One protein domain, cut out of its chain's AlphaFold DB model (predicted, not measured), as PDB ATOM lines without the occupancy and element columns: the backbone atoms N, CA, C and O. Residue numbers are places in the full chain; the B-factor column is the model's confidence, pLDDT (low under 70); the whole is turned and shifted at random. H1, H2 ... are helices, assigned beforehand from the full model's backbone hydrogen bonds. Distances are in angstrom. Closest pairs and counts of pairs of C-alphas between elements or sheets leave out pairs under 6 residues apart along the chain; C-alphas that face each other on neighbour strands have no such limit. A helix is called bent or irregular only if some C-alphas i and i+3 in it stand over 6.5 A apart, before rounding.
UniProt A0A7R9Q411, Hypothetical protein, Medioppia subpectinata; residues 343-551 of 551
ATOM      1  N   GLU A 343     166.895 136.523 159.537       79.88
ATOM      2  CA  GLU A 343     167.916 137.018 160.482       79.88
ATOM      3  C   GLU A 343     167.336 138.002 161.499       79.88
ATOM      4  O   GLU A 343     167.565 137.838 162.696       79.88
ATOM      5  N   VAL A 344     166.509 138.963 161.068       81.69
ATOM      6  CA  VAL A 344     165.859 139.914 161.993       81.69
ATOM      7  C   VAL A 344     164.983 139.180 163.023       81.69
ATOM      8  O   VAL A 344     164.937 139.560 164.196       81.69
ATOM      9  N   GLN A 345     164.317 138.089 162.624       86.00
ATOM     10  CA  GLN A 345     163.543 137.251 163.543       86.00
ATOM     11  C   GLN A 345     164.428 136.400 164.466       86.00
ATOM     12  O   GLN A 345     164.104 136.282 165.648       86.00
ATOM     13  N   LYS A 346     165.541 135.839 163.973       86.69
ATOM     14  CA  LYS A 346     166.538 135.126 164.793       86.69
ATOM     15  C   LYS A 346     167.135 136.058 165.852       86.69
ATOM     16  O   LYS A 346     167.092 135.734 167.034       86.69
ATOM     17  N   PHE A 347     167.567 137.255 165.457       86.25
ATOM     18  CA  PHE A 347     168.095 138.278 166.360       86.25
ATOM     19  C   PHE A 347     167.053 138.720 167.402       86.25
ATOM     20  O   PHE A 347     167.351 138.782 168.592       86.25
ATOM     21  N   ARG A 348     165.785 138.922 167.009       88.38
ATOM     22  CA  ARG A 348     164.707 139.206 167.974       88.38
ATOM     23  C   ARG A 348     164.467 138.048 168.955       88.38
ATOM     24  O   ARG A 348     164.211 138.312 170.128       88.38
ATOM     25  N   LYS A 349     164.544 136.787 168.508       89.44
ATOM     26  CA  LYS A 349     164.454 135.610 169.396       89.44
ATOM     27  C   LYS A 349     165.623 135.567 170.383       89.44
ATOM     28  O   LYS A 349     165.381 135.362 171.565       89.44
ATOM     29  N   LEU A 350     166.844 135.830 169.919       89.25
ATOM     30  CA  LEU A 350     168.061 135.910 170.735       89.25
ATOM     31  C   LEU A 350     167.971 137.000 171.817       89.25
ATOM     32  O   LEU A 350     168.264 136.727 172.977       89.25
ATOM     33  N   LEU A 351     167.496 138.205 171.480       90.81
ATOM     34  CA  LEU A 351     167.264 139.258 172.479       90.81
ATOM     35  C   LEU A 351     166.235 138.814 173.530       90.81
ATOM     36  O   LEU A 351     166.492 138.922 174.723       90.81
ATOM     37  N   LEU A 352     165.097 138.254 173.102       91.81
ATOM     38  CA  LEU A 352     164.071 137.737 174.019       91.81
ATOM     39  C   LEU A 352     164.557 136.546 174.863       91.81
ATOM     40  O   LEU A 352     164.031 136.327 175.951       91.81
ATOM     41  N   HIS A 353     165.542 135.784 174.386       90.94
ATOM     42  CA  HIS A 353     166.212 134.736 175.157       90.94
ATOM     43  C   HIS A 353     167.085 135.347 176.258       90.94
ATOM     44  O   HIS A 353     166.898 135.019 177.424       90.94
ATOM     45  N   ILE A 354     167.933 136.328 175.925       91.81
ATOM     46  CA  ILE A 354     168.765 137.055 176.902       91.81
ATOM     47  C   ILE A 354     167.907 137.711 177.998       91.81
ATOM     48  O   ILE A 354     168.254 137.613 179.173       91.81
ATOM     49  N   GLU A 355     166.766 138.321 177.656       93.75
ATOM     50  CA  GLU A 355     165.847 138.876 178.666       93.75
ATOM     51  C   GLU A 355     165.257 137.794 179.590       93.75
ATOM     52  O   GLU A 355     165.201 137.985 180.803       93.75
ATOM     53  N   LYS A 356     164.870 136.625 179.056       93.12
ATOM     54  CA  LYS A 356     164.378 135.499 179.876       93.12
ATOM     55  C   LYS A 356     165.441 134.964 180.835       93.12
ATOM     56  O   LYS A 356     165.109 134.625 181.967       93.12
ATOM     57  N   LEU A 357     166.699 134.892 180.403       91.75
ATOM     58  CA  LEU A 357     167.802 134.461 181.263       91.75
ATOM     59  C   LEU A 357     168.126 135.495 182.347       91.75
ATOM     60  O   LEU A 357     168.457 135.109 183.462       91.75
ATOM     61  N   TYR A 358     167.952 136.792 182.071       94.00
ATOM     62  CA  TYR A 358     168.013 137.827 183.107       94.00
ATOM     63  C   TYR A 358     166.921 137.662 184.173       94.00
ATOM     64  O   TYR A 358     167.204 137.875 185.347       94.00
ATOM     65  N   VAL A 359     165.708 137.235 183.802       92.44
ATOM     66  CA  VAL A 359     164.665 136.891 184.787       92.44
ATOM     67  C   VAL A 359     165.070 135.663 185.614       92.44
ATOM     68  O   VAL A 359     164.887 135.669 186.824       92.44
ATOM     69  N   VAL A 360     165.685 134.637 185.010       92.19
ATOM     70  CA  VAL A 360     166.223 133.490 185.775       92.19
ATOM     71  C   VAL A 360     167.327 133.932 186.746       92.19
ATOM     72  O   VAL A 360     167.322 133.483 187.885       92.19
ATOM     73  N   LEU A 361     168.223 134.837 186.335       91.88
ATOM     74  CA  LEU A 361     169.269 135.401 187.199       91.88
ATOM     75  C   LEU A 361     168.674 136.136 188.414       91.88
ATOM     76  O   LEU A 361     169.093 135.885 189.539       91.88
ATOM     77  N   ILE A 362     167.672 136.994 188.194       90.50
ATOM     78  CA  ILE A 362     166.987 137.741 189.266       90.50
ATOM     79  C   ILE A 362     166.273 136.780 190.228       90.50
ATOM     80  O   ILE A 362     166.396 136.926 191.439       90.50
ATOM     81  N   ASN A 363     165.625 135.732 189.712       89.69
ATOM     82  CA  ASN A 363     165.011 134.718 190.567       89.69
ATOM     83  C   ASN A 363     166.049 133.981 191.445       89.69
ATOM     84  O   ASN A 363     165.704 133.564 192.544       89.69
ATOM     85  N   ILE A 364     167.304 133.822 191.000       88.81
ATOM     86  CA  ILE A 364     168.377 133.258 191.842       88.81
ATOM     87  C   ILE A 364     168.796 134.261 192.927       88.81
ATOM     88  O   ILE A 364     168.894 133.865 194.084       88.81
ATOM     89  N   ASP A 365     168.973 135.549 192.587       87.50
ATOM     90  CA  ASP A 365     169.194 136.623 193.575       87.50
ATOM     91  C   ASP A 365     168.100 136.618 194.664       87.50
ATOM     92  O   ASP A 365     168.392 136.808 195.845       87.50
ATOM     93  N   ASP A 366     166.835 136.425 194.282       85.94
ATOM     94  CA  ASP A 366     165.697 136.438 195.206       85.94
ATOM     95  C   ASP A 366     165.605 135.165 196.060       85.94
ATOM     96  O   ASP A 366     165.386 135.264 197.270       85.94
ATOM     97  N   GLU A 367     165.861 133.977 195.504       85.12
ATOM     98  CA  GLU A 367     165.973 132.756 196.314       85.12
ATOM     99  C   GLU A 367     167.180 132.811 197.272       85.12
ATOM    100  O   GLU A 367     167.040 132.427 198.432       85.12
ATOM    101  N   ASP A 368     168.325 133.380 196.872       84.81
ATOM    102  CA  ASP A 368     169.483 133.575 197.762       84.81
ATOM    103  C   ASP A 368     169.176 134.539 198.928       84.81
ATOM    104  O   ASP A 368     169.574 134.283 200.072       84.81
ATOM    105  N   LYS A 369     168.392 135.605 198.693       82.38
ATOM    106  CA  LYS A 369     167.866 136.476 199.767       82.38
ATOM    107  C   LYS A 369     166.937 135.707 200.709       82.38
ATOM    108  O   LYS A 369     167.040 135.869 201.925       82.38
ATOM    109  N   ARG A 370     166.050 134.856 200.173       77.94
ATOM    110  CA  ARG A 370     165.108 134.041 200.965       77.94
ATOM    111  C   ARG A 370     165.831 133.002 201.822       77.94
ATOM    112  O   ARG A 370     165.549 132.918 203.016       77.94
ATOM    113  N   ILE A 371     166.801 132.277 201.261       80.56
ATOM    114  CA  ILE A 371     167.660 131.333 201.998       80.56
ATOM    115  C   ILE A 371     168.396 132.062 203.130       80.56
ATOM    116  O   ILE A 371     168.449 131.567 204.253       80.56
ATOM    117  N   GLY A 372     168.904 133.273 202.874       76.50
ATOM    118  CA  GLY A 372     169.552 134.113 203.886       76.50
ATOM    119  C   GLY A 372     168.632 134.654 204.993       76.50
ATOM    120  O   GLY A 372     169.147 135.154 205.994       76.50
ATOM    121  N   ALA A 373     167.308 134.568 204.827       72.06
ATOM    122  CA  ALA A 373     166.309 135.104 205.751       72.06
ATOM    123  C   ALA A 373     165.562 134.030 206.567       72.06
ATOM    124  O   ALA A 373     165.198 134.295 207.715       72.06
ATOM    125  N   LEU A 374     165.347 132.843 205.984       74.00
ATOM    126  CA  LEU A 374     164.599 131.716 206.558       74.00
ATOM    127  C   LEU A 374     165.386 130.940 207.638       74.00
ATOM    128  O   LEU A 374     166.618 130.887 207.579       74.00
ATOM    129  N   PRO A 375     164.705 130.273 208.596       71.19
ATOM    130  CA  PRO A 375     165.346 129.338 209.524       71.19
ATOM    131  C   PRO A 375     165.846 128.070 208.796       71.19
ATOM    132  O   PRO A 375     165.278 127.719 207.759       71.19
ATOM    133  N   PRO A 376     166.864 127.353 209.323       72.56
ATOM    134  CA  PRO A 376     167.552 126.268 208.609       72.56
ATOM    135  C   PRO A 376     166.629 125.201 208.006       72.56
ATOM    136  O   PRO A 376     166.759 124.874 206.828       72.56
ATOM    137  N   ASP A 377     165.646 124.728 208.774       71.69
ATOM    138  CA  ASP A 377     164.720 123.662 208.364       71.69
ATOM    139  C   ASP A 377     163.873 124.045 207.135       71.69
ATOM    140  O   ASP A 377     163.480 123.189 206.343       71.69
ATOM    141  N   ALA A 378     163.623 125.346 206.942       77.12
ATOM    142  CA  ALA A 378     162.868 125.883 205.814       77.12
ATOM    143  C   ALA A 378     163.745 126.224 204.592       77.12
ATOM    144  O   ALA A 378     163.207 126.450 203.510       77.12
ATOM    145  N   GLN A 379     165.078 126.256 204.718       80.56
ATOM    146  CA  GLN A 379     165.976 126.629 203.612       80.56
ATOM    147  C   GLN A 379     166.091 125.537 202.537       80.56
ATOM    148  O   GLN A 379     166.285 125.858 201.367       80.56
ATOM    149  N   ILE A 380     165.946 124.260 202.907       81.12
ATOM    150  CA  ILE A 380     166.175 123.090 202.034       81.12
ATOM    151  C   ILE A 380     165.450 123.183 200.668       81.12
ATOM    152  O   ILE A 380     166.138 123.120 199.647       81.12
ATOM    153  N   PRO A 381     164.116 123.393 200.582       83.00
ATOM    154  CA  PRO A 381     163.427 123.501 199.289       83.00
ATOM    155  C   PRO A 381     163.833 124.742 198.477       83.00
ATOM    156  O   PRO A 381     163.750 124.731 197.247       83.00
ATOM    157  N   HIS A 382     164.294 125.808 199.136       83.00
ATOM    158  CA  HIS A 382     164.776 127.018 198.468       83.00
ATOM    159  C   HIS A 382     166.176 126.816 197.885       83.00
ATOM    160  O   HIS A 382     166.420 127.214 196.751       83.00
ATOM    161  N   ILE A 383     167.057 126.091 198.585       83.56
ATOM    162  CA  ILE A 383     168.358 125.646 198.060       83.56
ATOM    163  C   ILE A 383     168.164 124.738 196.834       83.56
ATOM    164  O   ILE A 383     168.840 124.921 195.823       83.56
ATOM    165  N   GLU A 384     167.211 123.802 196.875       87.25
ATOM    166  CA  GLU A 384     166.906 122.951 195.717       87.25
ATOM    167  C   GLU A 384     166.380 123.776 194.528       87.25
ATOM    168  O   GLU A 384     166.913 123.679 193.422       87.25
ATOM    169  N   THR A 385     165.398 124.655 194.762       87.50
ATOM    170  CA  THR A 385     164.838 125.560 193.738       87.50
ATOM    171  C   THR A 385     165.928 126.440 193.112       87.50
ATOM    172  O   THR A 385     166.011 126.563 191.889       87.50
ATOM    173  N   ARG A 386     166.817 127.005 193.936       90.75
ATOM    174  CA  ARG A 386     167.979 127.806 193.523       90.75
ATOM    175  C   ARG A 386     168.945 127.011 192.639       90.75
ATOM    176  O   ARG A 386     169.391 127.521 191.612       90.75
ATOM    177  N   ASN A 387     169.211 125.748 192.968       88.31
ATOM    178  CA  ASN A 387     170.051 124.869 192.150       88.31
ATOM    179  C   ASN A 387     169.380 124.509 190.809       88.31
ATOM    180  O   ASN A 387     170.021 124.596 189.762       88.31
ATOM    181  N   GLN A 388     168.074 124.220 190.799       89.75
ATOM    182  CA  GLN A 388     167.313 124.005 189.559       89.75
ATOM    183  C   GLN A 388     167.319 125.256 188.651       89.75
ATOM    184  O   GLN A 388     167.381 125.144 187.423       89.75
ATOM    185  N   LEU A 389     167.293 126.463 189.234       88.69
ATOM    186  CA  LEU A 389     167.448 127.724 188.501       88.69
ATOM    187  C   LEU A 389     168.886 127.933 187.985       88.69
ATOM    188  O   LEU A 389     169.042 128.383 186.851       88.69
ATOM    189  N   SER A 390     169.916 127.553 188.753       88.94
ATOM    190  CA  SER A 390     171.330 127.541 188.320       88.94
ATOM    191  C   SER A 390     171.522 126.670 187.072       88.94
ATOM    192  O   SER A 390     172.039 127.145 186.062       88.94
ATOM    193  N   ASP A 391     171.019 125.432 187.085       87.44
ATOM    194  CA  ASP A 391     171.091 124.518 185.935       87.44
ATOM    195  C   ASP A 391     170.334 125.049 184.710       87.44
ATOM    196  O   ASP A 391     170.768 124.881 183.567       87.44
ATOM    197  N   LYS A 392     169.189 125.700 184.936       89.38
ATOM    198  CA  LYS A 392     168.385 126.338 183.887       89.38
ATOM    199  C   LYS A 392     169.079 127.565 183.292       89.38
ATOM    200  O   LYS A 392     168.915 127.828 182.101       89.38
ATOM    201  N   LEU A 393     169.850 128.302 184.093       88.50
ATOM    202  CA  LEU A 393     170.695 129.398 183.622       88.50
ATOM    203  C   LEU A 393     171.868 128.856 182.796       88.50
ATOM    204  O   LEU A 393     172.078 129.336 181.685       88.50
ATOM    205  N   PHE A 394     172.563 127.817 183.276       86.81
ATOM    206  CA  PHE A 394     173.653 127.158 182.546       86.81
ATOM    207  C   PHE A 394     173.194 126.655 181.169       86.81
ATOM    208  O   PHE A 394     173.686 127.140 180.151       86.81
ATOM    209  N   LYS A 395     172.163 125.796 181.128       86.62
ATOM    210  CA  LYS A 395     171.553 125.256 179.891       86.62
ATOM    211  C   LYS A 395     170.970 126.331 178.966       86.62
ATOM    212  O   LYS A 395     170.691 126.064 177.804       86.62
ATOM    213  N   GLY A 396     170.727 127.534 179.484       84.50
ATOM    214  CA  GLY A 396     170.280 128.681 178.701       84.50
ATOM    215  C   GLY A 396     171.417 129.480 178.056       84.50
ATOM    216  O   GLY A 396     171.186 130.146 177.045       84.50
ATOM    217  N   LEU A 397     172.621 129.436 178.634       84.38
ATOM    218  CA  LEU A 397     173.819 130.133 178.155       84.38
ATOM    219  C   LEU A 397     174.676 129.254 177.232       84.38
ATOM    220  O   LEU A 397     175.311 129.776 176.309       84.38
ATOM    221  N   THR A 398     174.686 127.942 177.466       81.38
ATOM    222  CA  THR A 398     175.354 126.954 176.616       81.38
ATOM    223  C   THR A 398     174.468 126.503 175.450       81.38
ATOM    224  O   THR A 398     173.250 126.679 175.449       81.38
ATOM    225  N   ASN A 399     175.091 125.942 174.416       75.81
ATOM    226  CA  ASN A 399     174.408 125.258 173.324       75.81
ATOM    227  C   ASN A 399     174.308 123.756 173.630       75.81
ATOM    228  O   ASN A 399     175.329 123.105 173.856       75.81
ATOM    229  N   GLU A 400     173.095 123.201 173.524       63.25
ATOM    230  CA  GLU A 400     172.711 121.815 173.878       63.25
ATOM    231  C   GLU A 400     173.564 120.693 173.242       63.25
ATOM    232  O   GLU A 400     173.466 119.540 173.651       63.25
ATOM    233  N   THR A 401     174.378 120.998 172.227       58.53
ATOM    234  CA  THR A 401     175.136 120.016 171.432       58.53
ATOM    235  C   THR A 401     176.634 119.955 171.732       58.53
ATOM    236  O   THR A 401     177.311 119.097 171.174       58.53
ATOM    237  N   ASN A 402     177.182 120.883 172.525       59.25
ATOM    238  CA  ASN A 402     178.637 121.026 172.702       59.25
ATOM    239  C   ASN A 402     179.073 121.548 174.088       59.25
ATOM    240  O   ASN A 402     180.267 121.769 174.273       59.25
ATOM    241  N   ASP A 403     178.144 121.870 174.996       66.25
ATOM    242  CA  ASP A 403     178.362 122.633 176.249       66.25
ATOM    243  C   ASP A 403     179.016 124.027 176.093       66.25
ATOM    244  O   ASP A 403     179.115 124.792 177.050       66.25
ATOM    245  N   LYS A 404     179.398 124.416 174.874       74.56
ATOM    246  CA  LYS A 404     179.982 125.721 174.545       74.56
ATOM    247  C   LYS A 404     178.985 126.859 174.697       74.56
ATOM    248  O   LYS A 404     177.799 126.695 174.402       74.56
ATOM    249  N   ILE A 405     179.474 128.032 175.093       77.94
ATOM    250  CA  ILE A 405     178.656 129.241 175.215       77.94
ATOM    251  C   ILE A 405     178.120 129.610 173.835       77.94
ATOM    252  O   ILE A 405     178.839 129.590 172.832       77.94
ATOM    253  N   ASN A 406     176.853 130.013 173.773       79.38
ATOM    254  CA  ASN A 406     176.286 130.518 172.538       79.38
ATOM    255  C   ASN A 406     177.008 131.810 172.088       79.38
ATOM    256  O   ASN A 406     176.879 132.873 172.701       79.38
ATOM    257  N   SER A 407     177.760 131.722 170.986       77.50
ATOM    258  CA  SER A 407     178.567 132.827 170.449       77.50
ATOM    259  C   SER A 407     177.744 134.070 170.090       77.50
ATOM    260  O   SER A 407     178.279 135.179 170.105       77.50
ATOM    261  N   ASP A 408     176.447 133.931 169.806       79.62
ATOM    262  CA  ASP A 408     175.561 135.064 169.522       79.62
ATOM    263  C   ASP A 408     175.167 135.822 170.806       79.62
ATOM    264  O   ASP A 408     174.944 137.035 170.777       79.62
ATOM    265  N   VAL A 409     175.169 135.151 171.966       84.19
ATOM    266  CA  VAL A 409     174.987 135.794 173.282       84.19
ATOM    267  C   VAL A 409     176.221 136.627 173.646       84.19
ATOM    268  O   VAL A 409     176.077 137.789 174.028       84.19
ATOM    269  N   ILE A 410     177.430 136.090 173.434       81.69
ATOM    270  CA  ILE A 410     178.711 136.816 173.591       81.69
ATOM    271  C   ILE A 410     178.790 138.023 172.637       81.69
ATOM    272  O   ILE A 410     179.391 139.055 172.957       81.69
ATOM    273  N   GLN A 411     178.163 137.941 171.459       82.81
ATOM    274  CA  GLN A 411     178.154 139.051 170.510       82.81
ATOM    275  C   GLN A 411     177.411 140.296 171.028       82.81
ATOM    276  O   GLN A 411     177.807 141.413 170.678       82.81
ATOM    277  N   ILE A 412     176.398 140.135 171.885       84.25
ATOM    278  CA  ILE A 412     175.566 141.223 172.420       84.25
ATOM    279  C   ILE A 412     176.122 141.710 173.765       84.25
ATOM    280  O   ILE A 412     176.256 140.931 174.701       84.25
ATOM    281  N   LYS A 413     176.347 143.026 173.930       82.88
ATOM    282  CA  LYS A 413     176.901 143.612 175.177       82.88
ATOM    283  C   LYS A 413     176.150 143.193 176.454       82.88
ATOM    284  O   LYS A 413     176.777 142.927 177.474       82.88
ATOM    285  N   LYS A 414     174.814 143.115 176.398       85.75
ATOM    286  CA  LYS A 414     173.968 142.655 177.514       85.75
ATOM    287  C   LYS A 414     174.063 141.137 177.748       85.75
ATOM    288  O   LYS A 414     174.024 140.713 178.894       85.75
ATOM    289  N   GLY A 415     174.242 140.334 176.697       87.25
ATOM    290  CA  GLY A 415     174.495 138.893 176.817       87.25
ATOM    291  C   GLY A 415     175.873 138.596 177.416       87.25
ATOM    292  O   GLY A 415     175.983 137.793 178.332       87.25
ATOM    293  N   LEU A 416     176.904 139.334 177.000       83.88
ATOM    294  CA  LEU A 416     178.241 139.274 177.597       83.88
ATOM    295  C   LEU A 416     178.220 139.616 179.102       83.88
ATOM    296  O   LEU A 416     178.781 138.881 179.911       83.88
ATOM    297  N   LEU A 417     177.518 140.689 179.497       85.88
ATOM    298  CA  LEU A 417     177.337 141.057 180.909       85.88
ATOM    299  C   LEU A 417     176.555 140.000 181.709       85.88
ATOM    300  O   LEU A 417     176.872 139.772 182.876       85.88
ATOM    301  N   LEU A 418     175.560 139.352 181.099       88.19
ATOM    302  CA  LEU A 418     174.830 138.238 181.707       88.19
ATOM    303  C   LEU A 418     175.751 137.041 181.975       88.19
ATOM    304  O   LEU A 418     175.728 136.514 183.082       88.19
ATOM    305  N   VAL A 419     176.581 136.650 181.000       87.50
ATOM    306  CA  VAL A 419     177.549 135.553 181.162       87.50
ATOM    307  C   VAL A 419     178.502 135.855 182.322       87.50
ATOM    308  O   VAL A 419     178.601 135.046 183.243       87.50
ATOM    309  N   PHE A 420     179.128 137.038 182.355       85.44
ATOM    310  CA  PHE A 420     180.034 137.395 183.455       85.44
ATOM    311  C   PHE A 420     179.343 137.454 184.822       85.44
ATOM    312  O   PHE A 420     179.933 137.019 185.804       85.44
ATOM    313  N   ARG A 421     178.094 137.934 184.905       87.00
ATOM    314  CA  ARG A 421     177.319 137.881 186.157       87.00
ATOM    315  C   ARG A 421     176.990 136.450 186.573       87.00
ATOM    316  O   ARG A 421     177.112 136.144 187.751       87.00
ATOM    317  N   SER A 422     176.626 135.576 185.631       87.12
ATOM    318  CA  SER A 422     176.235 134.187 185.919       87.12
ATOM    319  C   SER A 422     177.325 133.393 186.648       87.12
ATOM    320  O   SER A 422     177.000 132.608 187.535       87.12
ATOM    321  N   LEU A 423     178.607 133.674 186.372       83.81
ATOM    322  CA  LEU A 423     179.755 133.053 187.047       83.81
ATOM    323  C   LEU A 423     179.702 133.156 188.582       83.81
ATOM    324  O   LEU A 423     180.171 132.246 189.260       83.81
ATOM    325  N   CYS A 424     179.114 134.229 189.123       82.31
ATOM    326  CA  CYS A 424     178.980 134.449 190.565       82.31
ATOM    327  C   CYS A 424     177.833 133.649 191.214       82.31
ATOM    328  O   CYS A 424     177.813 133.515 192.433       82.31
ATOM    329  N   TYR A 425     176.883 133.135 190.425       81.19
ATOM    330  CA  TYR A 425     175.688 132.432 190.920       81.19
ATOM    331  C   TYR A 425     175.724 130.919 190.671       81.19
ATOM    332  O   TYR A 425     175.108 130.162 191.426       81.19
ATOM    333  N   LEU A 426     176.440 130.487 189.625       81.44
ATOM    334  CA  LEU A 426     176.583 129.083 189.238       81.44
ATOM    335  C   LEU A 426     177.197 128.251 190.372       81.44
ATOM    336  O   LEU A 426     178.289 128.543 190.860       81.44
ATOM    337  N   SER A 427     176.469 127.210 190.768       75.88
ATOM    338  CA  SER A 427     176.765 126.408 191.966       75.88
ATOM    339  C   SER A 427     177.851 125.353 191.738       75.88
ATOM    340  O   SER A 427     178.618 125.048 192.646       75.88
ATOM    341  N   ASP A 428     177.900 124.775 190.536       79.94
ATOM    342  CA  ASP A 428     178.838 123.712 190.177       79.94
ATOM    343  C   ASP A 428     180.147 124.288 189.616       79.94
ATOM    344  O   ASP A 428     180.160 125.099 188.684       79.94
ATOM    345  N   GLU A 429     181.273 123.820 190.156       78.56
ATOM    346  CA  GLU A 429     182.599 124.198 189.677       78.56
ATOM    347  C   GLU A 429     182.827 123.788 188.217       78.56
ATOM    348  O   GLU A 429     183.520 124.510 187.504       78.56
ATOM    349  N   ASN A 430     182.222 122.694 187.738       78.50
ATOM    350  CA  ASN A 430     182.373 122.250 186.348       78.50
ATOM    351  C   ASN A 430     181.582 123.145 185.377       78.50
ATOM    352  O   ASN A 430     182.136 123.548 184.355       78.50
ATOM    353  N   GLN A 431     180.345 123.535 185.712       81.00
ATOM    354  CA  GLN A 431     179.589 124.553 184.962       81.00
ATOM    355  C   GLN A 431     180.372 125.873 184.835       81.00
ATOM    356  O   GLN A 431     180.490 126.427 183.736       81.00
ATOM    357  N   ARG A 432     180.976 126.353 185.935       83.75
ATOM    358  CA  ARG A 432     181.865 127.532 185.909       83.75
ATOM    359  C   ARG A 432     183.099 127.290 185.033       83.75
ATOM    360  O   ARG A 432     183.442 128.152 184.228       83.75
ATOM    361  N   ALA A 433     183.727 126.116 185.133       79.12
ATOM    362  CA  ALA A 433     184.912 125.748 184.358       79.12
ATOM    363  C   ALA A 433     184.688 125.819 182.847       79.12
ATOM    364  O   ALA A 433     185.491 126.420 182.133       79.12
ATOM    365  N   VAL A 434     183.588 125.230 182.369       81.56
ATOM    366  CA  VAL A 434     183.219 125.236 180.950       81.56
ATOM    367  C   VAL A 434     183.117 126.677 180.455       81.56
ATOM    368  O   VAL A 434     183.837 127.047 179.528       81.56
ATOM    369  N   ILE A 435     182.326 127.513 181.136       82.75
ATOM    370  CA  ILE A 435     182.096 128.911 180.749       82.75
ATOM    371  C   ILE A 435     183.388 129.742 180.816       82.75
ATOM    372  O   ILE A 435     183.661 130.506 179.894       82.75
ATOM    373  N   ILE A 436     184.229 129.582 181.844       82.00
ATOM    374  CA  ILE A 436     185.521 130.289 181.917       82.00
ATOM    375  C   ILE A 436     186.440 129.848 180.767       82.00
ATOM    376  O   ILE A 436     187.044 130.698 180.114       82.00
ATOM    377  N   SER A 437     186.512 128.549 180.464       78.94
ATOM    378  CA  SER A 437     187.354 128.043 179.372       78.94
ATOM    379  C   SER A 437     186.908 128.551 177.995       78.94
ATOM    380  O   SER A 437     187.739 128.944 177.176       78.94
ATOM    381  N   ASP A 438     185.596 128.644 177.767       79.06
ATOM    382  CA  ASP A 438     185.021 129.111 176.505       79.06
ATOM    383  C   ASP A 438     185.072 130.649 176.376       79.06
ATOM    384  O   ASP A 438     185.200 131.170 175.269       79.06
ATOM    385  N   LEU A 439     185.045 131.399 177.488       78.38
ATOM    386  CA  LEU A 439     185.320 132.845 177.518       78.38
ATOM    387  C   LEU A 439     186.785 133.172 177.195       78.38
ATOM    388  O   LEU A 439     187.050 134.169 176.520       78.38
ATOM    389  N   LEU A 440     187.723 132.352 177.680       73.88
ATOM    390  CA  LEU A 440     189.161 132.497 177.425       73.88
ATOM    391  C   LEU A 440     189.580 131.986 176.037       73.88
ATOM    392  O   LEU A 440     190.664 132.328 175.566       73.88
ATOM    393  N   TYR A 441     188.721 131.232 175.344       76.25
ATOM    394  CA  TYR A 441     188.955 130.824 173.962       76.25
ATOM    395  C   TYR A 441     189.112 132.054 173.051       76.25
ATOM    396  O   TYR A 441     188.251 132.936 173.008       76.25
ATOM    397  N   ALA A 442     190.208 132.113 172.289       61.06
ATOM    398  CA  ALA A 442     190.747 133.346 171.703       61.06
ATOM    399  C   ALA A 442     189.745 134.202 170.900       61.06
ATOM    400  O   ALA A 442     189.792 135.433 170.952       61.06
ATOM    401  N   ASN A 443     188.819 133.572 170.168       67.38
ATOM    402  CA  ASN A 443     187.805 134.286 169.386       67.38
ATOM    403  C   ASN A 443     186.775 135.000 170.287       67.38
ATOM    404  O   ASN A 443     186.427 136.157 170.049       67.38
ATOM    405  N   ASN A 444     186.344 134.343 171.368       72.62
ATOM    406  CA  ASN A 444     185.429 134.907 172.358       72.62
ATOM    407  C   ASN A 444     186.134 135.979 173.202       72.62
ATOM    408  O   ASN A 444     185.593 137.074 173.378       72.62
ATOM    409  N   TYR A 445     187.380 135.733 173.616       70.62
ATOM    410  CA  TYR A 445     188.177 136.713 174.359       70.62
ATOM    411  C   TYR A 445     188.445 137.993 173.539       70.62
ATOM    412  O   TYR A 445     188.337 139.107 174.051       70.62
ATOM    413  N   LYS A 446     188.666 137.874 172.221       71.06
ATOM    414  CA  LYS A 446     188.760 139.028 171.305       71.06
ATOM    415  C   LYS A 446     187.442 139.811 171.195       71.06
ATOM    416  O   LYS A 446     187.466 141.043 171.158       71.06
ATOM    417  N   GLN A 447     186.292 139.129 171.173       69.94
ATOM    418  CA  GLN A 447     184.972 139.782 171.218       69.94
ATOM    419  C   GLN A 447     184.727 140.498 172.555       69.94
ATOM    420  O   GLN A 447     184.080 141.547 172.561       69.94
ATOM    421  N   TYR A 448     185.273 139.971 173.656       71.81
ATOM    422  CA  TYR A 448     185.302 140.629 174.960       71.81
ATOM    423  C   TYR A 448     186.136 141.924 174.923       71.81
ATOM    424  O   TYR A 448     185.565 142.987 175.168       71.81
ATOM    425  N   ILE A 449     187.421 141.883 174.536       68.50
ATOM    426  CA  ILE A 449     188.307 143.072 174.482       68.50
ATOM    427  C   ILE A 449     187.696 144.196 173.626       68.50
ATOM    428  O   ILE A 449     187.737 145.372 173.985       68.50
ATOM    429  N   LEU A 450     187.074 143.853 172.493       68.69
ATOM    430  CA  LEU A 450     186.454 144.839 171.601       68.69
ATOM    431  C   LEU A 450     185.240 145.557 172.233       68.69
ATOM    432  O   LEU A 450     184.845 146.631 171.776       68.69
ATOM    433  N   LYS A 451     184.625 144.971 173.268       69.00
ATOM    434  CA  LYS A 451     183.362 145.431 173.875       69.00
ATOM    435  C   LYS A 451     183.499 145.848 175.339       69.00
ATOM    436  O   LYS A 451     182.577 146.489 175.843       69.00
ATOM    437  N   SER A 452     184.634 145.561 175.975       59.69
ATOM    438  CA  SER A 452     184.943 145.845 177.383       59.69
ATOM    439  C   SER A 452     185.137 147.326 177.717       59.69
ATOM    440  O   SER A 452     185.238 147.653 178.894       59.69
ATOM    441  N   LYS A 453     185.119 148.232 176.722       61.50
ATOM    442  CA  LYS A 453     185.141 149.706 176.872       61.50
ATOM    443  C   LYS A 453     183.854 150.262 177.519       61.50
ATOM    444  O   LYS A 453     183.157 151.107 176.957       61.50
ATOM    445  N   THR A 454     183.500 149.738 178.683       58.00
ATOM    446  CA  THR A 454     182.299 150.008 179.480       58.00
ATOM    447  C   THR A 454     182.688 150.126 180.951       58.00
ATOM    448  O   THR A 454     183.702 149.574 181.350       58.00
ATOM    449  N   ARG A 455     181.865 150.785 181.778       58.38
ATOM    450  CA  ARG A 455     182.117 151.024 183.219       58.38
ATOM    451  C   ARG A 455     182.061 149.764 184.122       58.38
ATOM    452  O   ARG A 455     181.601 149.860 185.254       58.38
ATOM    453  N   VAL A 456     182.403 148.581 183.615       64.62
ATOM    454  CA  VAL A 456     182.315 147.307 184.346       64.62
ATOM    455  C   VAL A 456     183.600 146.520 184.124       64.62
ATOM    456  O   VAL A 456     183.858 146.058 183.013       64.62
ATOM    457  N   ASP A 457     184.374 146.340 185.193       73.19
ATOM    458  CA  ASP A 457     185.638 145.601 185.201       73.19
ATOM    459  C   ASP A 457     185.418 144.083 185.113       73.19
ATOM    460  O   ASP A 457     185.630 143.326 186.061       73.19
ATOM    461  N   PHE A 458     185.001 143.611 183.940       73.31
ATOM    462  CA  PHE A 458     184.820 142.187 183.642       73.31
ATOM    463  C   PHE A 458     186.057 141.331 183.972       73.31
ATOM    464  O   PHE A 458     185.920 140.175 184.364       73.31
ATOM    465  N   GLY A 459     187.266 141.893 183.852       72.12
ATOM    466  CA  GLY A 459     188.502 141.208 184.231       72.12
ATOM    467  C   GLY A 459     188.601 140.930 185.735       72.12
ATOM    468  O   GLY A 459     189.059 139.861 186.121       72.12
ATOM    469  N   VAL A 460     188.086 141.826 186.586       79.75
ATOM    470  CA  VAL A 460     187.981 141.591 188.038       79.75
ATOM    471  C   VAL A 460     186.935 140.512 188.333       79.75
ATOM    472  O   VAL A 460     187.161 139.663 189.192       79.75
ATOM    473  N   MET A 461     185.828 140.477 187.580       77.31
ATOM    474  CA  MET A 461     184.842 139.392 187.692       77.31
ATOM    475  C   MET A 461     185.450 138.025 187.336       77.31
ATOM    476  O   MET A 461     185.196 137.059 188.049       77.31
ATOM    477  N   LEU A 462     186.291 137.947 186.295       79.75
ATOM    478  CA  LEU A 462     187.039 136.728 185.957       79.75
ATOM    479  C   LEU A 462     188.049 136.340 187.040       79.75
ATOM    480  O   LEU A 462     188.072 135.185 187.442       79.75
ATOM    481  N   VAL A 463     188.858 137.281 187.535       80.88
ATOM    482  CA  VAL A 463     189.860 137.004 188.584       80.88
ATOM    483  C   VAL A 463     189.203 136.496 189.871       80.88
ATOM    484  O   VAL A 463     189.710 135.555 190.480       80.88
ATOM    485  N   ASN A 464     188.051 137.049 190.258       81.25
ATOM    486  CA  ASN A 464     187.280 136.546 191.396       81.25
ATOM    487  C   ASN A 464     186.684 135.157 191.104       81.25
ATOM    488  O   ASN A 464     186.889 134.234 191.884       81.25
ATOM    489  N   ALA A 465     186.034 134.969 189.949       78.81
ATOM    490  CA  ALA A 465     185.443 133.682 189.570       78.81
ATOM    491  C   ALA A 465     186.477 132.549 189.410       78.81
ATOM    492  O   ALA A 465     186.134 131.389 189.626       78.81
ATOM    493  N   ILE A 466     187.726 132.873 189.054       80.69
ATOM    494  CA  ILE A 466     188.863 131.946 189.109       80.69
ATOM    495  C   ILE A 466     189.224 131.676 190.571       80.69
ATOM    496  O   ILE A 466     189.224 130.524 190.983       80.69
ATOM    497  N   ARG A 467     189.459 132.719 191.381       81.31
ATOM    498  CA  ARG A 467     189.829 132.601 192.806       81.31
ATOM    499  C   ARG A 467     188.860 131.749 193.643       81.31
ATOM    500  O   ARG A 467     189.307 131.146 194.617       81.31
ATOM    501  N   ASP A 468     187.587 131.686 193.260       79.00
ATOM    502  CA  ASP A 468     186.535 130.917 193.938       79.00
ATOM    503  C   ASP A 468     186.444 129.431 193.496       79.00
ATOM    504  O   ASP A 468     185.505 128.730 193.891       79.00
ATOM    505  N   ILE A 469     187.381 128.936 192.672       78.88
ATOM    506  CA  ILE A 469     187.515 127.516 192.289       78.88
ATOM    507  C   ILE A 469     188.349 126.767 193.335       78.88
ATOM    508  O   ILE A 469     189.474 127.162 193.629       78.88
ATOM    509  N   ASN A 470     187.846 125.646 193.847       75.94
ATOM    510  CA  ASN A 470     188.525 124.851 194.876       75.94
ATOM    511  C   ASN A 470     189.172 123.574 194.311       75.94
ATOM    512  O   ASN A 470     190.068 123.004 194.932       75.94
ATOM    513  N   ASN A 471     188.745 123.111 193.131       79.06
ATOM    514  CA  ASN A 471     189.275 121.904 192.505       79.06
ATOM    515  C   ASN A 471     190.411 122.186 191.498       79.06
ATOM    516  O   ASN A 471     190.207 122.735 190.415       79.06
ATOM    517  N   HIS A 472     191.612 121.696 191.809       72.38
ATOM    518  CA  HIS A 472     192.780 121.722 190.922       72.38
ATOM    519  C   HIS A 472     192.516 121.113 189.530       72.38
ATOM    520  O   HIS A 472     192.942 121.654 188.508       72.38
ATOM    521  N   ASP A 473     191.770 120.008 189.462       75.81
ATOM    522  CA  ASP A 473     191.521 119.297 188.204       75.81
ATOM    523  C   ASP A 473     190.454 120.004 187.341       75.81
ATOM    524  O   ASP A 473     190.290 119.684 186.163       75.81
ATOM    525  N   VAL A 474     189.764 121.008 187.898       79.06
ATOM    526  CA  VAL A 474     188.976 121.995 187.145       79.06
ATOM    527  C   VAL A 474     189.888 123.061 186.527       79.06
ATOM    528  O   VAL A 474     189.756 123.339 185.334       79.06
ATOM    529  N   ILE A 475     190.850 123.605 187.284       78.50
ATOM    530  CA  ILE A 475     191.807 124.604 186.773       78.50
ATOM    531  C   ILE A 475     192.576 124.053 185.569       78.50
ATOM    532  O   ILE A 475     192.697 124.736 184.553       78.50
ATOM    533  N   LEU A 476     193.025 122.793 185.635       76.69
ATOM    534  CA  LEU A 476     193.697 122.132 184.513       76.69
ATOM    535  C   LEU A 476     192.851 122.089 183.236       76.69
ATOM    536  O   LEU A 476     193.398 122.342 182.167       76.69
ATOM    537  N   LYS A 477     191.545 121.793 183.330       77.69
ATOM    538  CA  LYS A 477     190.632 121.764 182.168       77.69
ATOM    539  C   LYS A 477     190.494 123.147 181.532       77.69
ATOM    540  O   LYS A 477     190.487 123.266 180.310       77.69
ATOM    541  N   ILE A 478     190.388 124.189 182.362       77.75
ATOM    542  CA  ILE A 478     190.323 125.580 181.896       77.75
ATOM    543  C   ILE A 478     191.614 125.925 181.151       77.75
ATOM    544  O   ILE A 478     191.566 126.379 180.012       77.75
ATOM    545  N   VAL A 479     192.758 125.648 181.778       77.12
ATOM    546  CA  VAL A 479     194.094 125.945 181.253       77.12
ATOM    547  C   VAL A 479     194.408 125.172 179.968       77.12
ATOM    548  O   VAL A 479     194.922 125.768 179.025       77.12
ATOM    549  N   SER A 480     194.034 123.891 179.862       75.88
ATOM    550  CA  SER A 480     194.249 123.094 178.641       75.88
ATOM    551  C   SER A 480     193.447 123.577 177.428       75.88
ATOM    552  O   SER A 480     193.778 123.218 176.301       75.88
ATOM    553  N   ASN A 481     192.404 124.384 177.645       75.44
ATOM    554  CA  ASN A 481     191.558 124.937 176.588       75.44
ATOM    555  C   ASN A 481     192.027 126.327 176.100       75.44
ATOM    556  O   ASN A 481     191.484 126.837 175.116       75.44
ATOM    557  N   ILE A 482     193.023 126.950 176.750       75.44
ATOM    558  CA  ILE A 482     193.548 128.269 176.361       75.44
ATOM    559  C   ILE A 482     194.406 128.118 175.098       75.44
ATOM    560  O   ILE A 482     195.551 127.680 175.143       75.44
ATOM    561  N   ASN A 483     193.842 128.499 173.952       69.31
ATOM    562  CA  ASN A 483     194.415 128.232 172.630       69.31
ATOM    563  C   ASN A 483     195.294 129.357 172.051       69.31
ATOM    564  O   ASN A 483     195.893 129.166 170.994       69.31
ATOM    565  N   ASN A 484     195.347 130.533 172.681       69.81
ATOM    566  CA  ASN A 484     196.279 131.597 172.308       69.81
ATOM    567  C   ASN A 484     196.543 132.535 173.497       69.81
ATOM    568  O   ASN A 484     195.706 133.372 173.839       69.81
ATOM    569  N   ILE A 485     197.717 132.406 174.116       71.44
ATOM    570  CA  ILE A 485     198.109 133.236 175.266       71.44
ATOM    571  C   ILE A 485     198.553 134.642 174.805       71.44
ATOM    572  O   ILE A 485     198.371 135.612 175.540       71.44
ATOM    573  N   SER A 486     198.996 134.797 173.551       68.56
ATOM    574  CA  SER A 486     199.395 136.074 172.934       68.56
ATOM    575  C   SER A 486     198.328 137.173 173.055       68.56
ATOM    576  O   SER A 486     198.635 138.321 173.372       68.56
ATOM    577  N   ILE A 487     197.059 136.836 172.786       72.06
ATOM    578  CA  ILE A 487     195.919 137.767 172.871       72.06
ATOM    579  C   ILE A 487     195.541 138.046 174.336       72.06
ATOM    580  O   ILE A 487     195.069 139.142 174.640       72.06
ATOM    581  N   LEU A 488     195.780 137.091 175.243       71.81
ATOM    582  CA  LEU A 488     195.559 137.263 176.679       71.81
ATOM    583  C   LEU A 488     196.582 138.245 177.270       71.81
ATOM    584  O   LEU A 488     196.179 139.254 177.838       71.81
ATOM    585  N   ILE A 489     197.887 138.027 177.059       71.06
ATOM    586  CA  ILE A 489     198.972 138.907 177.550       71.06
ATOM    587  C   ILE A 489     198.796 140.357 177.066       71.06
ATOM    588  O   ILE A 489     199.040 141.293 177.823       71.06
ATOM    589  N   LYS A 490     198.317 140.553 175.831       70.94
ATOM    590  CA  LYS A 490     198.080 141.878 175.224       70.94
ATOM    591  C   LYS A 490     196.810 142.587 175.732       70.94
ATOM    592  O   LYS A 490     196.449 143.634 175.198       70.94
ATOM    593  N   SER A 491     196.126 142.043 176.743       72.31
ATOM    594  CA  SER A 491     194.970 142.657 177.405       72.31
ATOM    595  C   SER A 491     195.325 143.194 178.795       72.31
ATOM    596  O   SER A 491     195.986 142.513 179.575       72.31
ATOM    597  N   GLU A 492     194.796 144.372 179.142       69.44
ATOM    598  CA  GLU A 492     194.998 145.061 180.433       69.44
ATOM    599  C   GLU A 492     194.742 144.157 181.656       69.44
ATOM    600  O   GLU A 492     195.453 144.239 182.655       69.44
ATOM    601  N   TYR A 493     193.767 143.244 181.564       73.12
ATOM    602  CA  TYR A 493     193.406 142.312 182.641       73.12
ATOM    603  C   TYR A 493     194.019 140.910 182.475       73.12
ATOM    604  O   TYR A 493     193.906 140.080 183.377       73.12
ATOM    605  N   GLY A 494     194.667 140.613 181.345       74.06
ATOM    606  CA  GLY A 494     195.183 139.276 181.044       74.06
ATOM    607  C   GLY A 494     196.322 138.843 181.962       74.06
ATOM    608  O   GLY A 494     196.327 137.703 182.427       74.06
ATOM    609  N   LYS A 495     197.215 139.776 182.325       74.44
ATOM    610  CA  LYS A 495     198.232 139.569 183.370       74.44
ATOM    611  C   LYS A 495     197.590 139.078 184.673       74.44
ATOM    612  O   LYS A 495     197.997 138.048 185.198       74.44
ATOM    613  N   ALA A 496     196.559 139.778 185.153       76.62
ATOM    614  CA  ALA A 496     195.881 139.461 186.411       76.62
ATOM    615  C   ALA A 496     195.148 138.106 186.364       76.62
ATOM    616  O   ALA A 496     195.107 137.397 187.367       76.62
ATOM    617  N   ILE A 497     194.614 137.716 185.200       79.69
ATOM    618  CA  ILE A 497     194.005 136.395 184.975       79.69
ATOM    619  C   ILE A 497     195.062 135.280 185.076       79.69
ATOM    620  O   ILE A 497     194.861 134.320 185.818       79.69
ATOM    621  N   ILE A 498     196.206 135.415 184.394       78.88
ATOM    622  CA  ILE A 498     197.304 134.429 184.451       78.88
ATOM    623  C   ILE A 498     197.893 134.355 185.872       78.88
ATOM    624  O   ILE A 498     198.076 133.272 186.424       78.88
ATOM    625  N   GLU A 499     198.117 135.507 186.505       78.31
ATOM    626  CA  GLU A 499     198.582 135.622 187.890       78.31
ATOM    627  C   GLU A 499     197.610 134.966 188.892       78.31
ATOM    628  O   GLU A 499     198.048 134.314 189.841       78.31
ATOM    629  N   SER A 500     196.296 135.082 188.664       78.31
ATOM    630  CA  SER A 500     195.263 134.419 189.468       78.31
ATOM    631  C   SER A 500     195.339 132.893 189.353       78.31
ATOM    632  O   SER A 500     195.342 132.214 190.382       78.31
ATOM    633  N   PHE A 501     195.503 132.350 188.139       80.25
ATOM    634  CA  PHE A 501     195.691 130.909 187.933       80.25
ATOM    635  C   PHE A 501     196.950 130.366 188.633       80.25
ATOM    636  O   PHE A 501     196.898 129.290 189.230       80.25
ATOM    637  N   ILE A 502     198.064 131.105 188.607       77.44
ATOM    638  CA  ILE A 502     199.325 130.695 189.258       77.44
ATOM    639  C   ILE A 502     199.195 130.724 190.790       77.44
ATOM    640  O   ILE A 502     199.573 129.766 191.465       77.44
ATOM    641  N   LYS A 503     198.594 131.779 191.355       79.38
ATOM    642  CA  LYS A 503     198.337 131.869 192.806       79.38
ATOM    643  C   LYS A 503     197.374 130.782 193.292       79.38
ATOM    644  O   LYS A 503     197.540 130.255 194.392       79.38
ATOM    645  N   GLN A 504     196.389 130.409 192.476       76.00
ATOM    646  CA  GLN A 504     195.507 129.285 192.776       76.00
ATOM    647  C   GLN A 504     196.228 127.934 192.739       76.00
ATOM    648  O   GLN A 504     196.056 127.141 193.664       76.00
ATOM    649  N   SER A 505     197.052 127.659 191.724       73.62
ATOM    650  CA  SER A 505     197.766 126.377 191.643       73.62
ATOM    651  C   SER A 505     198.818 126.211 192.746       73.62
ATOM    652  O   SER A 505     199.037 125.097 193.219       73.62
ATOM    653  N   GLU A 506     199.404 127.313 193.226       72.50
ATOM    654  CA  GLU A 506     200.223 127.335 194.444       72.50
ATOM    655  C   GLU A 506     199.399 127.007 195.701       72.50
ATOM    656  O   GLU A 506     199.800 126.164 196.503       72.50
ATOM    657  N   THR A 507     198.217 127.620 195.842       76.56
ATOM    658  CA  THR A 507     197.320 127.429 196.998       76.56
ATOM    659  C   THR A 507     196.784 125.995 197.094       76.56
ATOM    660  O   THR A 507     196.708 125.442 198.190       76.56
ATOM    661  N   LEU A 508     196.417 125.383 195.962       70.06
ATOM    662  CA  LEU A 508     195.771 124.062 195.916       70.06
ATOM    663  C   LEU A 508     196.744 122.872 195.864       70.06
ATOM    664  O   LEU A 508     196.295 121.740 196.001       70.06
ATOM    665  N   GLN A 509     198.049 123.127 195.696       66.94
ATOM    666  CA  GLN A 509     199.145 122.151 195.583       66.94
ATOM    667  C   GLN A 509     198.971 121.105 194.459       66.94
ATOM    668  O   GLN A 509     198.196 120.154 194.537       66.94
ATOM    669  N   ILE A 510     199.757 121.265 193.392       65.44
ATOM    670  CA  ILE A 510     199.680 120.434 192.183       65.44
ATOM    671  C   ILE A 510     200.056 118.970 192.468       65.44
ATOM    672  O   ILE A 510     201.187 118.663 192.847       65.44
ATOM    673  N   LYS A 511     199.111 118.055 192.204       70.31
ATOM    674  CA  LYS A 511     199.315 116.594 192.231       70.31
ATOM    675  C   LYS A 511     200.430 116.180 191.262       70.31
ATOM    676  O   LYS A 511     200.466 116.665 190.130       70.31
ATOM    677  N   GLU A 512     201.266 115.218 191.654       62.66
ATOM    678  CA  GLU A 512     202.464 114.814 190.895       62.66
ATOM    679  C   GLU A 512     202.186 114.440 189.433       62.66
ATOM    680  O   GLU A 512     202.826 114.969 188.524       62.66
ATOM    681  N   GLU A 513     201.151 113.629 189.194       65.88
ATOM    682  CA  GLU A 513     200.674 113.211 187.861       65.88
ATOM    683  C   GLU A 513     200.390 114.384 186.904       65.88
ATOM    684  O   GLU A 513     200.411 114.242 185.679       65.88
ATOM    685  N   ASN A 514     200.097 115.560 187.464       69.06
ATOM    686  CA  ASN A 514     199.743 116.766 186.735       69.06
ATOM    687  C   ASN A 514     200.844 117.841 186.749       69.06
ATOM    688  O   ASN A 514     200.746 118.759 185.930       69.06
ATOM    689  N   LYS A 515     201.918 117.704 187.556       71.19
ATOM    690  CA  LYS A 515     203.100 118.601 187.533       71.19
ATOM    691  C   LYS A 515     203.587 118.813 186.091       71.19
ATOM    692  O   LYS A 515     203.686 119.944 185.632       71.19
ATOM    693  N   SER A 516     203.753 117.731 185.320       71.81
ATOM    694  CA  SER A 516     204.211 117.792 183.918       71.81
ATOM    695  C   SER A 516     203.284 118.585 182.979       71.81
ATOM    696  O   SER A 516     203.762 119.277 182.079       71.81
ATOM    697  N   LYS A 517     201.958 118.522 183.175       74.12
ATOM    698  CA  LYS A 517     200.993 119.301 182.374       74.12
ATOM    699  C   LYS A 517     201.044 120.780 182.753       74.12
ATOM    700  O   LYS A 517     201.009 121.633 181.869       74.12
ATOM    701  N   TRP A 518     201.170 121.073 184.048       77.75
ATOM    702  CA  TRP A 518     201.272 122.442 184.543       77.75
ATOM    703  C   TRP A 518     202.575 123.120 184.111       77.75
ATOM    704  O   TRP A 518     202.524 124.211 183.554       77.75
ATOM    705  N   SER A 519     203.730 122.465 184.262       74.81
ATOM    706  CA  SER A 519     205.017 123.031 183.834       74.81
ATOM    707  C   SER A 519     205.069 123.287 182.324       74.81
ATOM    708  O   SER A 519     205.640 124.286 181.903       74.81
ATOM    709  N   LYS A 520     204.401 122.468 181.495       78.00
ATOM    710  CA  LYS A 520     204.226 122.762 180.059       78.00
ATOM    711  C   LYS A 520     203.436 124.050 179.813       78.00
ATOM    712  O   LYS A 520     203.820 124.827 178.946       78.00
ATOM    713  N   PHE A 521     202.374 124.306 180.578       77.62
ATOM    714  CA  PHE A 521     201.631 125.567 180.494       77.62
ATOM    715  C   PHE A 521     202.449 126.762 181.003       77.62
ATOM    716  O   PHE A 521     202.492 127.786 180.328       77.62
ATOM    717  N   VAL A 522     203.143 126.639 182.140       75.81
ATOM    718  CA  VAL A 522     204.005 127.711 182.677       75.81
ATOM    719  C   VAL A 522     205.143 128.045 181.708       75.81
ATOM    720  O   VAL A 522     205.435 129.221 181.501       75.81
ATOM    721  N   ASN A 523     205.729 127.041 181.051       74.94
ATOM    722  CA  ASN A 523     206.741 127.260 180.019       74.94
ATOM    723  C   ASN A 523     206.144 127.909 178.763       74.94
ATOM    724  O   ASN A 523     206.723 128.870 178.276       74.94
ATOM    725  N   TYR A 524     204.957 127.497 178.304       77.56
ATOM    726  CA  TYR A 524     204.273 128.162 177.184       77.56
ATOM    727  C   TYR A 524     203.887 129.626 177.507       77.56
ATOM    728  O   TYR A 524     203.969 130.496 176.643       77.56
ATOM    729  N   VAL A 525     203.554 129.945 178.765       72.69
ATOM    730  CA  VAL A 525     203.417 131.339 179.232       72.69
ATOM    731  C   VAL A 525     204.761 132.077 179.176       72.69
ATOM    732  O   VAL A 525     204.802 133.216 178.725       72.69
ATOM    733  N   LEU A 526     205.863 131.457 179.610       70.69
ATOM    734  CA  LEU A 526     207.199 132.071 179.586       70.69
ATOM    735  C   LEU A 526     207.747 132.280 178.159       70.69
ATOM    736  O   LEU A 526     208.411 133.284 177.923       70.69
ATOM    737  N   GLU A 527     207.449 131.381 177.220       73.88
ATOM    738  CA  GLU A 527     207.824 131.482 175.798       73.88
ATOM    739  C   GLU A 527     207.060 132.589 175.049       73.88
ATOM    740  O   GLU A 527     207.558 133.117 174.058       73.88
ATOM    741  N   GLU A 528     205.876 132.986 175.525       70.06
ATOM    742  CA  GLU A 528     205.086 134.084 174.946       70.06
ATOM    743  C   GLU A 528     205.365 135.445 175.630       70.06
ATOM    744  O   GLU A 528     205.075 136.499 175.066       70.06
ATOM    745  N   VAL A 529     205.978 135.455 176.825       65.88
ATOM    746  CA  VAL A 529     206.433 136.668 177.552       65.88
ATOM    747  C   VAL A 529     207.933 136.916 177.288       65.88
ATOM    748  O   VAL A 529     208.728 137.120 178.203       65.88
ATOM    749  N   VAL A 530     208.334 136.854 176.013       56.31
ATOM    750  CA  VAL A 530     209.739 137.007 175.575       56.31
ATOM    751  C   VAL A 530     210.209 138.469 175.525       56.31
ATOM    752  O   VAL A 530     211.399 138.720 175.700       56.31
ATOM    753  N   ASP A 531     209.299 139.434 175.366       52.72
ATOM    754  CA  ASP A 531     209.615 140.858 175.536       52.72
ATOM    755  C   ASP A 531     209.607 141.249 177.029       52.72
ATOM    756  O   ASP A 531     208.683 140.892 177.765       52.72
ATOM    757  N   ASP A 532     210.567 142.083 177.458       53.34
ATOM    758  CA  ASP A 532     210.778 142.577 178.844       53.34
ATOM    759  C   ASP A 532     209.621 143.426 179.442       53.34
ATOM    760  O   ASP A 532     209.753 144.078 180.479       53.34
ATOM    761  N   SER A 533     208.441 143.408 178.823       55.66
ATOM    762  CA  SER A 533     207.248 144.161 179.220       55.66
ATOM    763  C   SER A 533     206.668 143.783 180.594       55.66
ATOM    764  O   SER A 533     205.852 144.545 181.113       55.66
ATOM    765  N   MET A 534     206.980 142.604 181.152       57.75
ATOM    766  CA  MET A 534     206.235 142.012 182.285       57.75
ATOM    767  C   MET A 534     207.114 141.292 183.342       57.75
ATOM    768  O   MET A 534     206.845 140.135 183.686       57.75
ATOM    769  N   PRO A 535     208.128 141.951 183.939       61.22
ATOM    770  CA  PRO A 535     209.081 141.305 184.854       61.22
ATOM    771  C   PRO A 535     208.435 140.663 186.098       61.22
ATOM    772  O   PRO A 535     208.901 139.627 186.576       61.22
ATOM    773  N   GLU A 536     207.340 141.221 186.618       63.50
ATOM    774  CA  GLU A 536     206.620 140.664 187.776       63.50
ATOM    775  C   GLU A 536     205.967 139.305 187.473       63.50
ATOM    776  O   GLU A 536     206.014 138.399 188.303       63.50
ATOM    777  N   LEU A 537     205.396 139.136 186.273       64.25
ATOM    778  CA  LEU A 537     204.781 137.868 185.876       64.25
ATOM    779  C   LEU A 537     205.866 136.820 185.601       64.25
ATOM    780  O   LEU A 537     205.790 135.709 186.117       64.25
ATOM    781  N   THR A 538     206.927 137.199 184.884       61.78
ATOM    782  CA  THR A 538     208.073 136.324 184.594       61.78
ATOM    783  C   THR A 538     208.772 135.850 185.871       61.78
ATOM    784  O   THR A 538     209.119 134.673 185.986       61.78
ATOM    785  N   THR A 539     208.942 136.723 186.871       65.00
ATOM    786  CA  THR A 539     209.526 136.337 188.169       65.00
ATOM    787  C   THR A 539     208.586 135.481 189.018       65.00
ATOM    788  O   THR A 539     209.075 134.581 189.702       65.00
ATOM    789  N   LEU A 540     207.262 135.682 188.955       66.06
ATOM    790  CA  LEU A 540     206.293 134.790 189.600       66.06
ATOM    791  C   LEU A 540     206.298 133.393 188.957       66.06
ATOM    792  O   LEU A 540     206.438 132.402 189.671       66.06
ATOM    793  N   CYS A 541     206.227 133.309 187.623       61.94
ATOM    794  CA  CYS A 541     206.294 132.050 186.875       61.94
ATOM    795  C   CYS A 541     207.578 131.266 187.184       61.94
ATOM    796  O   CYS A 541     207.511 130.079 187.492       61.94
ATOM    797  N   ARG A 542     208.748 131.928 187.167       65.75
ATOM    798  CA  ARG A 542     210.034 131.278 187.477       65.75
ATOM    799  C   ARG A 542     210.112 130.797 188.930       65.75
ATOM    800  O   ARG A 542     210.570 129.683 189.159       65.75
ATOM    801  N   LYS A 543     209.617 131.574 189.905       69.62
ATOM    802  CA  LYS A 543     209.518 131.131 191.312       69.62
ATOM    803  C   LYS A 543     208.626 129.898 191.455       69.62
ATOM    804  O   LYS A 543     209.029 128.928 192.093       69.62
ATOM    805  N   HIS A 544     207.445 129.918 190.834       65.69
ATOM    806  CA  HIS A 544     206.493 128.806 190.869       65.69
ATOM    807  C   HIS A 544     207.071 127.536 190.230       65.69
ATOM    808  O   HIS A 544     206.945 126.461 190.809       65.69
ATOM    809  N   LEU A 545     207.812 127.669 189.123       65.62
ATOM    810  CA  LEU A 545     208.539 126.557 188.507       65.62
ATOM    811  C   LEU A 545     209.612 125.985 189.454       65.62
ATOM    812  O   LEU A 545     209.593 124.789 189.723       65.62
ATOM    813  N   THR A 546     210.458 126.821 190.072       65.94
ATOM    814  CA  THR A 546     211.461 126.327 191.042       65.94
ATOM    815  C   THR A 546     210.840 125.665 192.282       65.94
ATOM    816  O   THR A 546     211.406 124.722 192.824       65.94
ATOM    817  N   HIS A 547     209.653 126.101 192.721       63.72
ATOM    818  CA  HIS A 547     208.909 125.463 193.817       63.72
ATOM    819  C   HIS A 547     208.224 124.147 193.393       63.72
ATOM    820  O   HIS A 547     207.933 123.320 194.254       63.72
ATOM    821  N   LEU A 548     208.005 123.929 192.090       61.75
ATOM    822  CA  LEU A 548     207.547 122.657 191.512       61.75
ATOM    823  C   LEU A 548     208.678 121.668 191.210       61.75
ATOM    824  O   LEU A 548     208.410 120.479 191.085       61.75
ATOM    825  N   GLU A 549     209.913 122.150 191.080       59.94
ATOM    826  CA  GLU A 549     211.117 121.326 190.898       59.94
ATOM    827  C   GLU A 549     211.759 120.932 192.241       59.94
ATOM    828  O   GLU A 549     212.449 119.920 192.328       59.94
ATOM    829  N   ALA A 550     211.499 121.700 193.306       56.19
ATOM    830  CA  ALA A 550     211.942 121.424 194.676       56.19
ATOM    831  C   ALA A 550     210.946 120.581 195.511       56.19
ATOM    832  O   ALA A 550     211.100 120.494 196.733       56.19
ATOM    833  N   LYS A 551     209.913 120.005 194.881       49.22
ATOM    834  CA  LYS A 551     208.819 119.234 195.500       49.22
ATOM    835  C   LYS A 551     208.347 118.084 194.621       49.22
ATOM    836  O   LYS A 551     207.617 117.227 195.156       49.22
TER     837      LYS A 551
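This is residues 343 to 551 of the 551 residues of the protein "Hypothetical protein" of Medioppia subpectinata (UniProt A0A7R9Q411). The chain is wound in stacked helical turns, a short solenoid with a long helical hairpin, H1 and H2, at one end and a second hairpin, H11 and H12, at the other. Between them the turns set helices side by side in rows: H4, H7, H10 and H12 make one row, H5 and H8 lie in another, and the short H3, H6 and H9 make a third. The printed part has 209 residues with twelve named helices, H1 to H12 in chain order, and no named strand; its class is all helix. It is compact, with a radius of gyration of the C-alphas of 18.8 A and spans of 50 by 49 by 33 A.

H1, residues 343 to 371, is the longest helix and forms a hairpin with H2, residues 376 to 397; they touch, closest at the C-alphas of Ile 371 and Gln 379, 5.3 A, at a shallow tilt of 17 degrees, opposite ways. H4, residues 413 to 422, touches H1 with residues 354 to 361 of H1 alone, closest at the C-alphas of Ile 354 and Gly 415, 6.0 A. H1, H2 and H4 are an up-and-down bundle, each running against the one before. H7, residues 458 to 467, touches H4, C-alphas of Phe 420 and Met 461 closest at 6.7 A. The hub is H10, residues 494 to 508, which touches four helices; it runs the same way as H7 at 10 degrees, a shallow tilt, with the C-alphas of Val 463 and Ile 497 closest at 5.5 A. H12, residues 535 to 549, touches H10, C-alphas of Glu 499 and Leu 537 closest at 6.9 A, and forms a hairpin with H11, residues 512 to 528. H5, residues 429 to 440, touches H8, residues 472 to 480, at the C-alphas of Ser 437 and Ile 478, their closest, 4.6 A. H6, residues 442 to 449, touches both H3, residues 407 to 411, and H9, residues 485 to 489, each with closest C-alphas 6.9 A apart: Gln 411 and Gln 447, Ala 442 and Ile 487. O i to N i+4 pairs are all within hydrogen-bond range except in H2 (15 of 18), H8 (4 of 5) and H11 (11 of 13).

H1 begins at C-alpha 343, (167.916, 137.018, 160.482), and is 41.9 A long; H2 is 31.3 A, H11 25.2 A. H12 ends at C-alpha 549, (211.117, 121.326, 190.898). H11 is irregular, C-alphas 513 and 516 being 7.0 A apart; H2 only just, with 378 and 381 also 7.0 A apart.

The C-alphas farthest apart, of Gln 345 and Ala 550, are 59.7 A apart. The printed part has no cut and no long link. Mean pLDDT of the printed part is 76.5; 47 residues are under 70, among them 449 to 456 and 529 to 551.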